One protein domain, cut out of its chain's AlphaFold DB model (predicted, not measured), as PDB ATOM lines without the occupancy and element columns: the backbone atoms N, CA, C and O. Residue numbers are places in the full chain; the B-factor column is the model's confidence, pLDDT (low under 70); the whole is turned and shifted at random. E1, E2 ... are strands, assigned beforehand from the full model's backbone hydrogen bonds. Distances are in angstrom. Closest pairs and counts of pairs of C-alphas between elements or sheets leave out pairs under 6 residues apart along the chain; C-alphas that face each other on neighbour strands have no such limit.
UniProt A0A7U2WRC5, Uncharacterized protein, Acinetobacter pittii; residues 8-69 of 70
ATOM      1  N   ILE A   8     172.891 187.492 169.039       93.06
ATOM      2  CA  ILE A   8     174.136 188.122 168.607       93.06
ATOM      3  C   ILE A   8     173.935 188.658 167.196       93.06
ATOM      4  O   ILE A   8     173.672 187.889 166.274       93.06
ATOM      5  N   ILE A   9     174.111 189.965 167.029       91.94
ATOM      6  CA  ILE A   9     174.085 190.634 165.723       91.94
ATOM      7  C   ILE A   9     175.464 191.185 165.385       91.94
ATOM      8  O   ILE A   9     176.305 191.364 166.265       91.94
ATOM      9  N   LYS A  10     175.700 191.493 164.110       93.56
ATOM     10  CA  LYS A  10     176.922 192.172 163.673       93.56
ATOM     11  C   LYS A  10     176.629 193.605 163.280       93.56
ATOM     12  O   LYS A  10     175.689 193.855 162.528       93.56
ATOM     13  N   ALA A  11     177.473 194.515 163.746       92.62
ATOM     14  CA  ALA A  11     177.427 195.918 163.370       92.62
ATOM     15  C   ALA A  11     178.773 196.367 162.801       92.62
ATOM     16  O   ALA A  11     179.827 195.960 163.295       92.62
ATOM     17  N   ARG A  12     178.736 197.222 161.777       92.31
ATOM     18  CA  ARG A  12     179.913 197.808 161.133       92.31
ATOM     19  C   ARG A  12     179.983 199.309 161.369       92.31
ATOM     20  O   ARG A  12     179.023 200.026 161.096       92.31
ATOM     21  N   ASN A  13     181.146 199.787 161.794       89.69
ATOM     22  CA  ASN A  13     181.459 201.207 161.821       89.69
ATOM     23  C   ASN A  13     181.693 201.689 160.378       89.69
ATOM     24  O   ASN A  13     182.655 201.240 159.748       89.69
ATOM     25  N   PRO A  14     180.869 202.600 159.835       84.94
ATOM     26  CA  PRO A  14     181.004 203.039 158.447       84.94
ATOM     27  C   PRO A  14     182.271 203.868 158.198       84.94
ATOM     28  O   PRO A  14     182.736 203.943 157.065       84.94
ATOM     29  N   ASN A  15     182.849 204.472 159.242       84.62
ATOM     30  CA  ASN A  15     184.022 205.338 159.118       84.62
ATOM     31  C   ASN A  15     185.337 204.548 159.124       84.62
ATOM     32  O   ASN A  15     186.298 204.951 158.473       84.62
ATOM     33  N   THR A  16     185.399 203.444 159.873       86.38
ATOM     34  CA  THR A  16     186.633 202.655 160.058       86.38
ATOM     35  C   THR A  16     186.582 201.275 159.405       86.38
ATOM     36  O   THR A  16     187.626 200.659 159.211       86.38
ATOM     37  N   GLY A  17     185.390 200.766 159.082       89.19
ATOM     38  CA  GLY A  17     185.184 199.389 158.631       89.19
ATOM     39  C   GLY A  17     185.277 198.340 159.746       89.19
ATOM     40  O   GLY A  17     185.173 197.151 159.454       89.19
ATOM     41  N   GLU A  18     185.456 198.755 161.007       89.75
ATOM     42  CA  GLU A  18     185.435 197.870 162.178       89.75
ATOM     43  C   GLU A  18     184.103 197.113 162.243       89.75
ATOM     44  O   GLU A  18     183.043 197.720 162.099       89.75
ATOM     45  N   VAL A  19     184.153 195.799 162.477       93.31
ATOM     46  CA  VAL A  19     182.966 194.953 162.659       93.31
ATOM     47  C   VAL A  19     182.996 194.348 164.051       93.31
ATOM     48  O   VAL A  19     184.000 193.760 164.448       93.31
ATOM     49  N   VAL A  20     181.880 194.461 164.764       92.62
ATOM     50  CA  VAL A  20     181.730 193.956 166.132       92.62
ATOM     51  C   VAL A  20     180.506 193.061 166.240       92.62
ATOM     52  O   VAL A  20     179.509 193.261 165.542       92.62
ATOM     53  N   ASN A  21     180.582 192.080 167.136       95.00
ATOM     54  CA  ASN A  21     179.419 191.315 167.568       95.00
ATOM     55  C   ASN A  21     178.747 192.062 168.721       95.00
ATOM     56  O   ASN A  21     179.432 192.484 169.652       95.00
ATOM     57  N   LEU A  22     177.426 192.194 168.672       93.38
ATOM     58  CA  LEU A  22     176.632 192.849 169.697       93.38
ATOM     59  C   LEU A  22     175.622 191.868 170.293       93.38
ATOM     60  O   LEU A  22     174.808 191.306 169.561       93.38
ATOM     61  N   SER A  23     175.643 191.694 171.611       94.94
ATOM     62  CA  SER A  23     174.614 190.967 172.350       94.94
ATOM     63  C   SER A  23     173.401 191.854 172.600       94.94
ATOM     64  O   SER A  23     173.545 192.946 173.159       94.94
ATOM     65  N   VAL A  24     172.218 191.372 172.228       93.00
ATOM     66  CA  VAL A  24     170.940 192.062 172.423       93.00
ATOM     67  C   VAL A  24     170.454 191.912 173.867       93.00
ATOM     68  O   VAL A  24     170.348 190.804 174.399       93.00
ATOM     69  N   VAL A  25     170.086 193.041 174.469       92.44
ATOM     70  CA  VAL A  25     169.379 193.155 175.747       92.44
ATOM     71  C   VAL A  25     168.106 193.981 175.545       92.44
ATOM     72  O   VAL A  25     168.143 195.136 175.124       92.44
ATOM     73  N   ILE A  26     166.967 193.385 175.866       90.25
ATOM     74  CA  ILE A  26     165.618 193.915 175.707       90.25
ATOM     75  C   ILE A  26     165.064 194.211 177.098       90.25
ATOM     76  O   ILE A  26     164.870 193.298 177.906       90.25
ATOM     77  N   ASP A  27     164.788 195.488 177.353       86.38
ATOM     78  CA  ASP A  27     164.135 195.977 178.568       86.38
ATOM     79  C   ASP A  27     162.839 196.710 178.189       86.38
ATOM     80  O   ASP A  27     162.838 197.857 177.722       86.38
ATOM     81  N   GLY A  28     161.715 196.000 178.305       84.44
ATOM     82  CA  GLY A  28     160.415 196.465 177.827       84.44
ATOM     83  C   GLY A  28     160.404 196.667 176.309       84.44
ATOM     84  O   GLY A  28     160.474 195.707 175.552       84.44
ATOM     85  N   LEU A  29     160.290 197.926 175.873       80.38
ATOM     86  CA  LEU A  29     160.296 198.317 174.455       80.38
ATOM     87  C   LEU A  29     161.671 198.791 173.961       80.38
ATOM     88  O   LEU A  29     161.791 199.223 172.818       80.38
ATOM     89  N   ARG A  30     162.696 198.798 174.822       81.50
ATOM     90  CA  ARG A  30     164.023 199.318 174.478       81.50
ATOM     91  C   ARG A  30     164.975 198.181 174.146       81.50
ATOM     92  O   ARG A  30     165.203 197.306 174.978       81.50
ATOM     93  N   PHE A  31     165.594 198.275 172.974       87.38
ATOM     94  CA  PHE A  31     166.712 197.433 172.572       87.38
ATOM     95  C   PHE A  31     168.024 198.142 172.907       87.38
ATOM     96  O   PHE A  31     168.307 199.245 172.429       87.38
ATOM     97  N   THR A  32     168.813 197.513 173.767       89.81
ATOM     98  CA  THR A  32     170.189 197.904 174.061       89.81
ATOM     99  C   THR A  32     171.099 196.789 173.591       89.81
ATOM    100  O   THR A  32     170.807 195.619 173.810       89.81
ATOM    101  N   PHE A  33     172.217 197.139 172.978       92.38
ATOM    102  CA  PHE A  33     173.188 196.166 172.516       92.38
ATOM    103  C   PHE A  33     174.538 196.434 173.162       92.38
ATOM    104  O   PHE A  33     174.885 197.584 173.437       92.38
ATOM    105  N   TYR A  34     175.292 195.374 173.406       91.56
ATOM    106  CA  TYR A  34     176.609 195.459 174.023       91.56
ATOM    107  C   TYR A  34     177.611 194.667 173.212       91.56
ATOM    108  O   TYR A  34     177.300 193.559 172.794       91.56
ATOM    109  N   ASP A  35     178.800 195.213 172.997       91.69
ATOM    110  CA  ASP A  35     179.890 194.418 172.441       91.69
ATOM    111  C   ASP A  35     180.662 193.660 173.535       91.69
ATOM    112  O   ASP A  35     180.383 193.784 174.729       91.69
ATOM    113  N   GLU A  36     181.674 192.894 173.129       90.44
ATOM    114  CA  GLU A  36     182.528 192.122 174.042       90.44
ATOM    115  C   GLU A  36     183.325 192.977 175.043       90.44
ATOM    116  O   GLU A  36     183.704 192.495 176.109       90.44
ATOM    117  N   SER A  37     183.565 194.250 174.718       88.25
ATOM    118  CA  SER A  37     184.255 195.204 175.589       88.25
ATOM    119  C   SER A  37     183.307 195.925 176.556       88.25
ATOM    120  O   SER A  37     183.751 196.720 177.385       88.25
ATOM    121  N   GLY A  38     182.001 195.648 176.471       85.88
ATOM    122  CA  GLY A  38     180.964 196.307 177.258       85.88
ATOM    123  C   GLY A  38     180.540 197.669 176.705       85.88
ATOM    124  O   GLY A  38     179.825 198.404 177.393       85.88
ATOM    125  N   ARG A  39     180.942 198.033 175.476       86.50
ATOM    126  CA  ARG A  39     180.470 199.253 174.800       86.50
ATOM    127  C   ARG A  39     178.970 199.144 174.557       86.50
ATOM    128  O   ARG A  39     178.498 198.149 174.018       86.50
ATOM    129  N   LYS A  40     178.237 200.202 174.912       87.69
ATOM    130  CA  LYS A  40     176.783 200.283 174.765       87.69
ATOM    131  C   LYS A  40     176.366 200.883 173.422       87.69
ATOM    132  O   LYS A  40     176.771 201.990 173.067       87.69
ATOM    133  N   PHE A  41     175.459 200.198 172.747       91.12
ATOM    134  CA  PHE A  41     174.782 200.624 171.529       91.12
ATOM    135  C   PHE A  41     173.268 200.617 171.767       91.12
ATOM    136  O   PHE A  41     172.762 199.888 172.622       91.12
ATOM    137  N   VAL A  42     172.524 201.435 171.034       88.81
ATOM    138  CA  VAL A  42     171.057 201.479 171.086       88.81
ATOM    139  C   VAL A  42     170.485 201.433 169.683       88.81
ATOM    140  O   VAL A  42     171.154 201.809 168.728       88.81
ATOM    141  N   GLU A  43     169.241 201.007 169.552       86.44
ATOM    142  CA  GLU A  43     168.558 201.031 168.262       86.44
ATOM    143  C   GLU A  43     168.156 202.463 167.873       86.44
ATOM    144  O   GLU A  43     167.707 203.249 168.714       86.44
ATOM    145  N   GLN A  44     168.292 202.794 166.589       83.75
ATOM    146  CA  GLN A  44     167.791 204.026 165.988       83.75
ATOM    147  C   GLN A  44     167.076 203.695 164.673       83.75
ATOM    148  O   GLN A  44     167.673 203.245 163.695       83.75
ATOM    149  N   GLY A  45     165.771 203.960 164.626       80.44
ATOM    150  CA  GLY A  45     164.950 203.555 163.484       80.44
ATOM    151  C   GLY A  45     164.903 202.031 163.324       80.44
ATOM    152  O   GLY A  45     165.199 201.294 164.251       80.44
ATOM    153  N   GLU A  46     164.513 201.545 162.146       75.38
ATOM    154  CA  GLU A  46     164.214 200.114 161.961       75.38
ATOM    155  C   GLU A  46     165.434 199.224 161.657       75.38
ATOM    156  O   GLU A  46     165.307 197.998 161.645       75.38
ATOM    157  N   ARG A  47     166.594 199.810 161.318       76.50
ATOM    158  CA  ARG A  47     167.765 199.068 160.797       76.50
ATOM    159  C   ARG A  47     169.131 199.598 161.233       76.50
ATOM    160  O   ARG A  47     170.141 199.059 160.791       76.50
ATOM    161  N   HIS A  48     169.184 200.637 162.061       82.44
ATOM    162  CA  HIS A  48     170.452 201.230 162.478       82.44
ATOM    163  C   HIS A  48     170.658 201.023 163.975       82.44
ATOM    164  O   HIS A  48     169.712 201.077 164.765       82.44
ATOM    165  N   VAL A  49     171.909 200.790 164.364       85.12
ATOM    166  CA  VAL A  49     172.325 200.808 165.767       85.12
ATOM    167  C   VAL A  49     173.315 201.936 165.973       85.12
ATOM    168  O   VAL A  49     174.207 202.167 165.166       85.12
ATOM    169  N   VAL A  50     173.154 202.663 167.063       83.00
ATOM    170  CA  VAL A  50     173.937 203.845 167.386       83.00
ATOM    171  C   VAL A  50     174.768 203.559 168.601       83.00
ATOM    172  O   VAL A  50     174.261 203.123 169.633       83.00
ATOM    173  N   TRP A  51     176.049 203.868 168.507       84.12
ATOM    174  CA  TRP A  51     176.920 203.775 169.657       84.12
ATOM    175  C   TRP A  51     176.733 204.975 170.604       84.12
ATOM    176  O   TRP A  51     176.826 206.128 170.175       84.12
ATOM    177  N   ILE A  52     176.465 204.707 171.891       72.06
ATOM    178  CA  ILE A  52     176.187 205.721 172.924       72.06
ATOM    179  C   ILE A  52     176.955 205.386 174.211       72.06
ATOM    180  O   ILE A  52     176.358 204.927 175.184       72.06
ATOM    181  N   GLN A  53     178.269 205.635 174.265       64.62
ATOM    182  CA  GLN A  53     178.933 205.946 175.540       64.62
ATOM    183  C   GLN A  53     180.332 206.555 175.378       64.62
ATOM    184  O   GLN A  53     181.130 206.129 174.552       64.62
ATOM    185  N   GLU A  54     180.627 207.550 176.216       45.97
ATOM    186  CA  GLU A  54     181.950 208.151 176.418       45.97
ATOM    187  C   GLU A  54     183.005 207.092 176.807       45.97
ATOM    188  O   GLU A  54     182.668 206.138 177.511       45.97
ATOM    189  N   PRO A  55     184.273 207.233 176.361       49.38
ATOM    190  CA  PRO A  55     184.925 208.499 176.024       49.38
ATOM    191  C   PRO A  55     185.001 208.862 174.536       49.38
ATOM    192  O   PRO A  55     185.582 209.898 174.240       49.38
ATOM    193  N   LEU A  56     184.422 208.106 173.596       48.59
ATOM    194  CA  LEU A  56     184.492 208.501 172.176       48.59
ATOM    195  C   LEU A  56     183.124 208.952 171.657       48.59
ATOM    196  O   LEU A  56     182.566 208.439 170.700       48.59
ATOM    197  N   ARG A  57     182.621 210.062 172.197       52.19
ATOM    198  CA  ARG A  57     182.000 211.004 171.257       52.19
ATOM    199  C   ARG A  57     183.014 211.204 170.117       52.19
ATOM    200  O   ARG A  57     184.207 211.322 170.400       52.19
ATOM    201  N   ASN A  58     182.590 211.241 168.851       53.69
ATOM    202  CA  ASN A  58     183.490 211.807 167.840       53.69
ATOM    203  C   ASN A  58     183.871 213.238 168.282       53.69
ATOM    204  O   ASN A  58     183.226 213.798 169.172       53.69
ATOM    205  N   GLU A  59     184.894 213.855 167.692       55.94
ATOM    206  CA  GLU A  59     185.368 215.186 168.125       55.94
ATOM    207  C   GLU A  59     184.252 216.260 168.177       55.94
ATOM    208  O   GLU A  59     184.415 217.301 168.805       55.94
ATOM    209  N   SER A  60     183.092 215.998 167.557       60.09
ATOM    210  CA  SER A  60     181.911 216.865 167.500       60.09
ATOM    211  C   SER A  60     180.775 216.515 168.476       60.09
ATOM    212  O   SER A  60     179.746 217.188 168.464       60.09
ATOM    213  N   GLY A  61     180.900 215.489 169.324       67.69
ATOM    214  CA  GLY A  61     179.848 215.153 170.291       67.69
ATOM    215  C   GLY A  61     178.700 214.300 169.744       67.69
ATOM    216  O   GLY A  61     177.722 214.094 170.470       67.69
ATOM    217  N   ILE A  62     178.806 213.825 168.500       73.56
ATOM    218  CA  ILE A  62     177.721 213.182 167.752       73.56
ATOM    219  C   ILE A  62     177.867 211.653 167.845       73.56
ATOM    220  O   ILE A  62     178.968 211.132 167.630       73.56
ATOM    221  N   PRO A  63     176.786 210.916 168.161       77.56
ATOM    222  CA  PRO A  63     176.786 209.461 168.099       77.56
ATOM    223  C   PRO A  63     177.124 208.952 166.692       77.56
ATOM    224  O   PRO A  63     176.754 209.566 165.695       77.56
ATOM    225  N   THR A  64     177.825 207.824 166.600       83.94
ATOM    226  CA  THR A  64     178.096 207.196 165.299       83.94
ATOM    227  C   THR A  64     176.998 206.188 164.997       83.94
ATOM    228  O   THR A  64     176.730 205.319 165.830       83.94
ATOM    229  N   GLU A  65     176.387 206.291 163.820       88.94
ATOM    230  CA  GLU A  65     175.456 205.290 163.296       88.94
ATOM    231  C   GLU A  65     176.261 204.123 162.714       88.94
ATOM    232  O   GLU A  65     177.138 204.317 161.872       88.94
ATOM    233  N   TRP A  66     176.010 202.917 163.210       90.88
ATOM    234  CA  TRP A  66     176.618 201.677 162.745       90.88
ATOM    235  C   TRP A  66     175.594 200.883 161.932       90.88
ATOM    236  O   TRP A  66     174.400 200.843 162.242       90.88
ATOM    237  N   GLU A  67     176.082 200.235 160.881       91.00
ATOM    238  CA  GLU A  67     175.273 199.448 159.954       91.00
ATOM    239  C   GLU A  67     175.129 198.013 160.459       91.00
ATOM    240  O   GLU A  67     176.131 197.350 160.732       91.00
ATOM    241  N   ILE A  68     173.894 197.519 160.557       90.62
ATOM    242  CA  ILE A  68     173.616 196.112 160.867       90.62
ATOM    243  C   ILE A  68     173.888 195.273 159.617       90.62
ATOM    244  O   ILE A  68     173.409 195.610 158.536       90.62
ATOM    245  N   LEU A  69     174.653 194.188 159.760       89.81
ATOM    246  CA  LEU A  69     175.104 193.380 158.619       89.81
ATOM    247  C   LEU A  69     174.185 192.203 158.229       89.81
ATOM    248  O   LEU A  69     174.481 191.598 157.207       89.81
TER     249      LEU A  69
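What this domain is: This is residues 8 to 69 of the 70 residues of an uncharacterized protein of Acinetobacter pittii (UniProt A0A7U2WRC5). Six strands, E1 to E6, ring a common axis as a small closed barrel, and each strand follows the one before as a hairpin until E6 comes back beside E1. The long, bowed strand E2 shares itself between E1 and E3, and the unnamed stretch of residues 52 to 63, between E5 and E6, makes a large loop reaching away from the barrel. The printed part has 62 residues with no named helix and six named strands, in the order E1 E2 E3 E4 E5 E6; its class is all strand, and the ring is antiparallel throughout. The whole is compact, with a radius of gyration of the C-alphas of 11.0 A, and its C-alphas span 33 by 24 by 21 A.

Where its parts are: E1, residues 8 to 12, begins at C-alpha 8 at (174.136, 188.122, 168.607) and is 13.5 A long. E2, residues 19 to 27, is the longest strand at 24.7 A and ends at C-alpha 27 at (164.135, 195.977, 178.568). E3, residues 30 to 34, measures 13.2 A, and E4, residues 40 to 44, 13.1 A. E5, residues 48 to 51, is 10.0 A long. E6, residues 64 to 68, is 12.8 A long and ends at C-alpha 68 at (173.616, 196.112, 160.867).

How they stand to each other: The six strands form a meander, each strand the antiparallel neighbour of the one before. E1 and E2 stand at 130 degrees between their directions, with N 9 and O 22 2.9 A apart, within hydrogen-bond range. E2 is staggered: it pairs with E1 over residues 19 to 23 and with E3 over residues 23 to 27, where N 25 and O 32 are 2.8 A apart. Between E3 and E4, N 33 and O 41 are 2.8 A apart; between E4 and E5, N 50 and O 42 are 2.7 A apart. E5 and E6 have N 66 and O 49 at 2.8 A. E6 and E1 close the barrel at 125 degrees; the C-alphas of Ile 68 and Ala 11, which face each other, are 4.6 A apart, and N 12 and O 67 are 2.8 A apart. E1 and E4 are apart, and so are E2 and E5.

The domain as a whole: The two C-alphas farthest apart are those of Gly 28 and Glu 59, at 32.7 A. The printed part has no cut. The link from E5 to E6 is long, with 12 residues; the links E2 to E3, E3 to E4 and E4 to E5 are tight, and E1 to E2 is short. The mean pLDDT of the printed part is 82.8, and residues 53 to 61 are under 70.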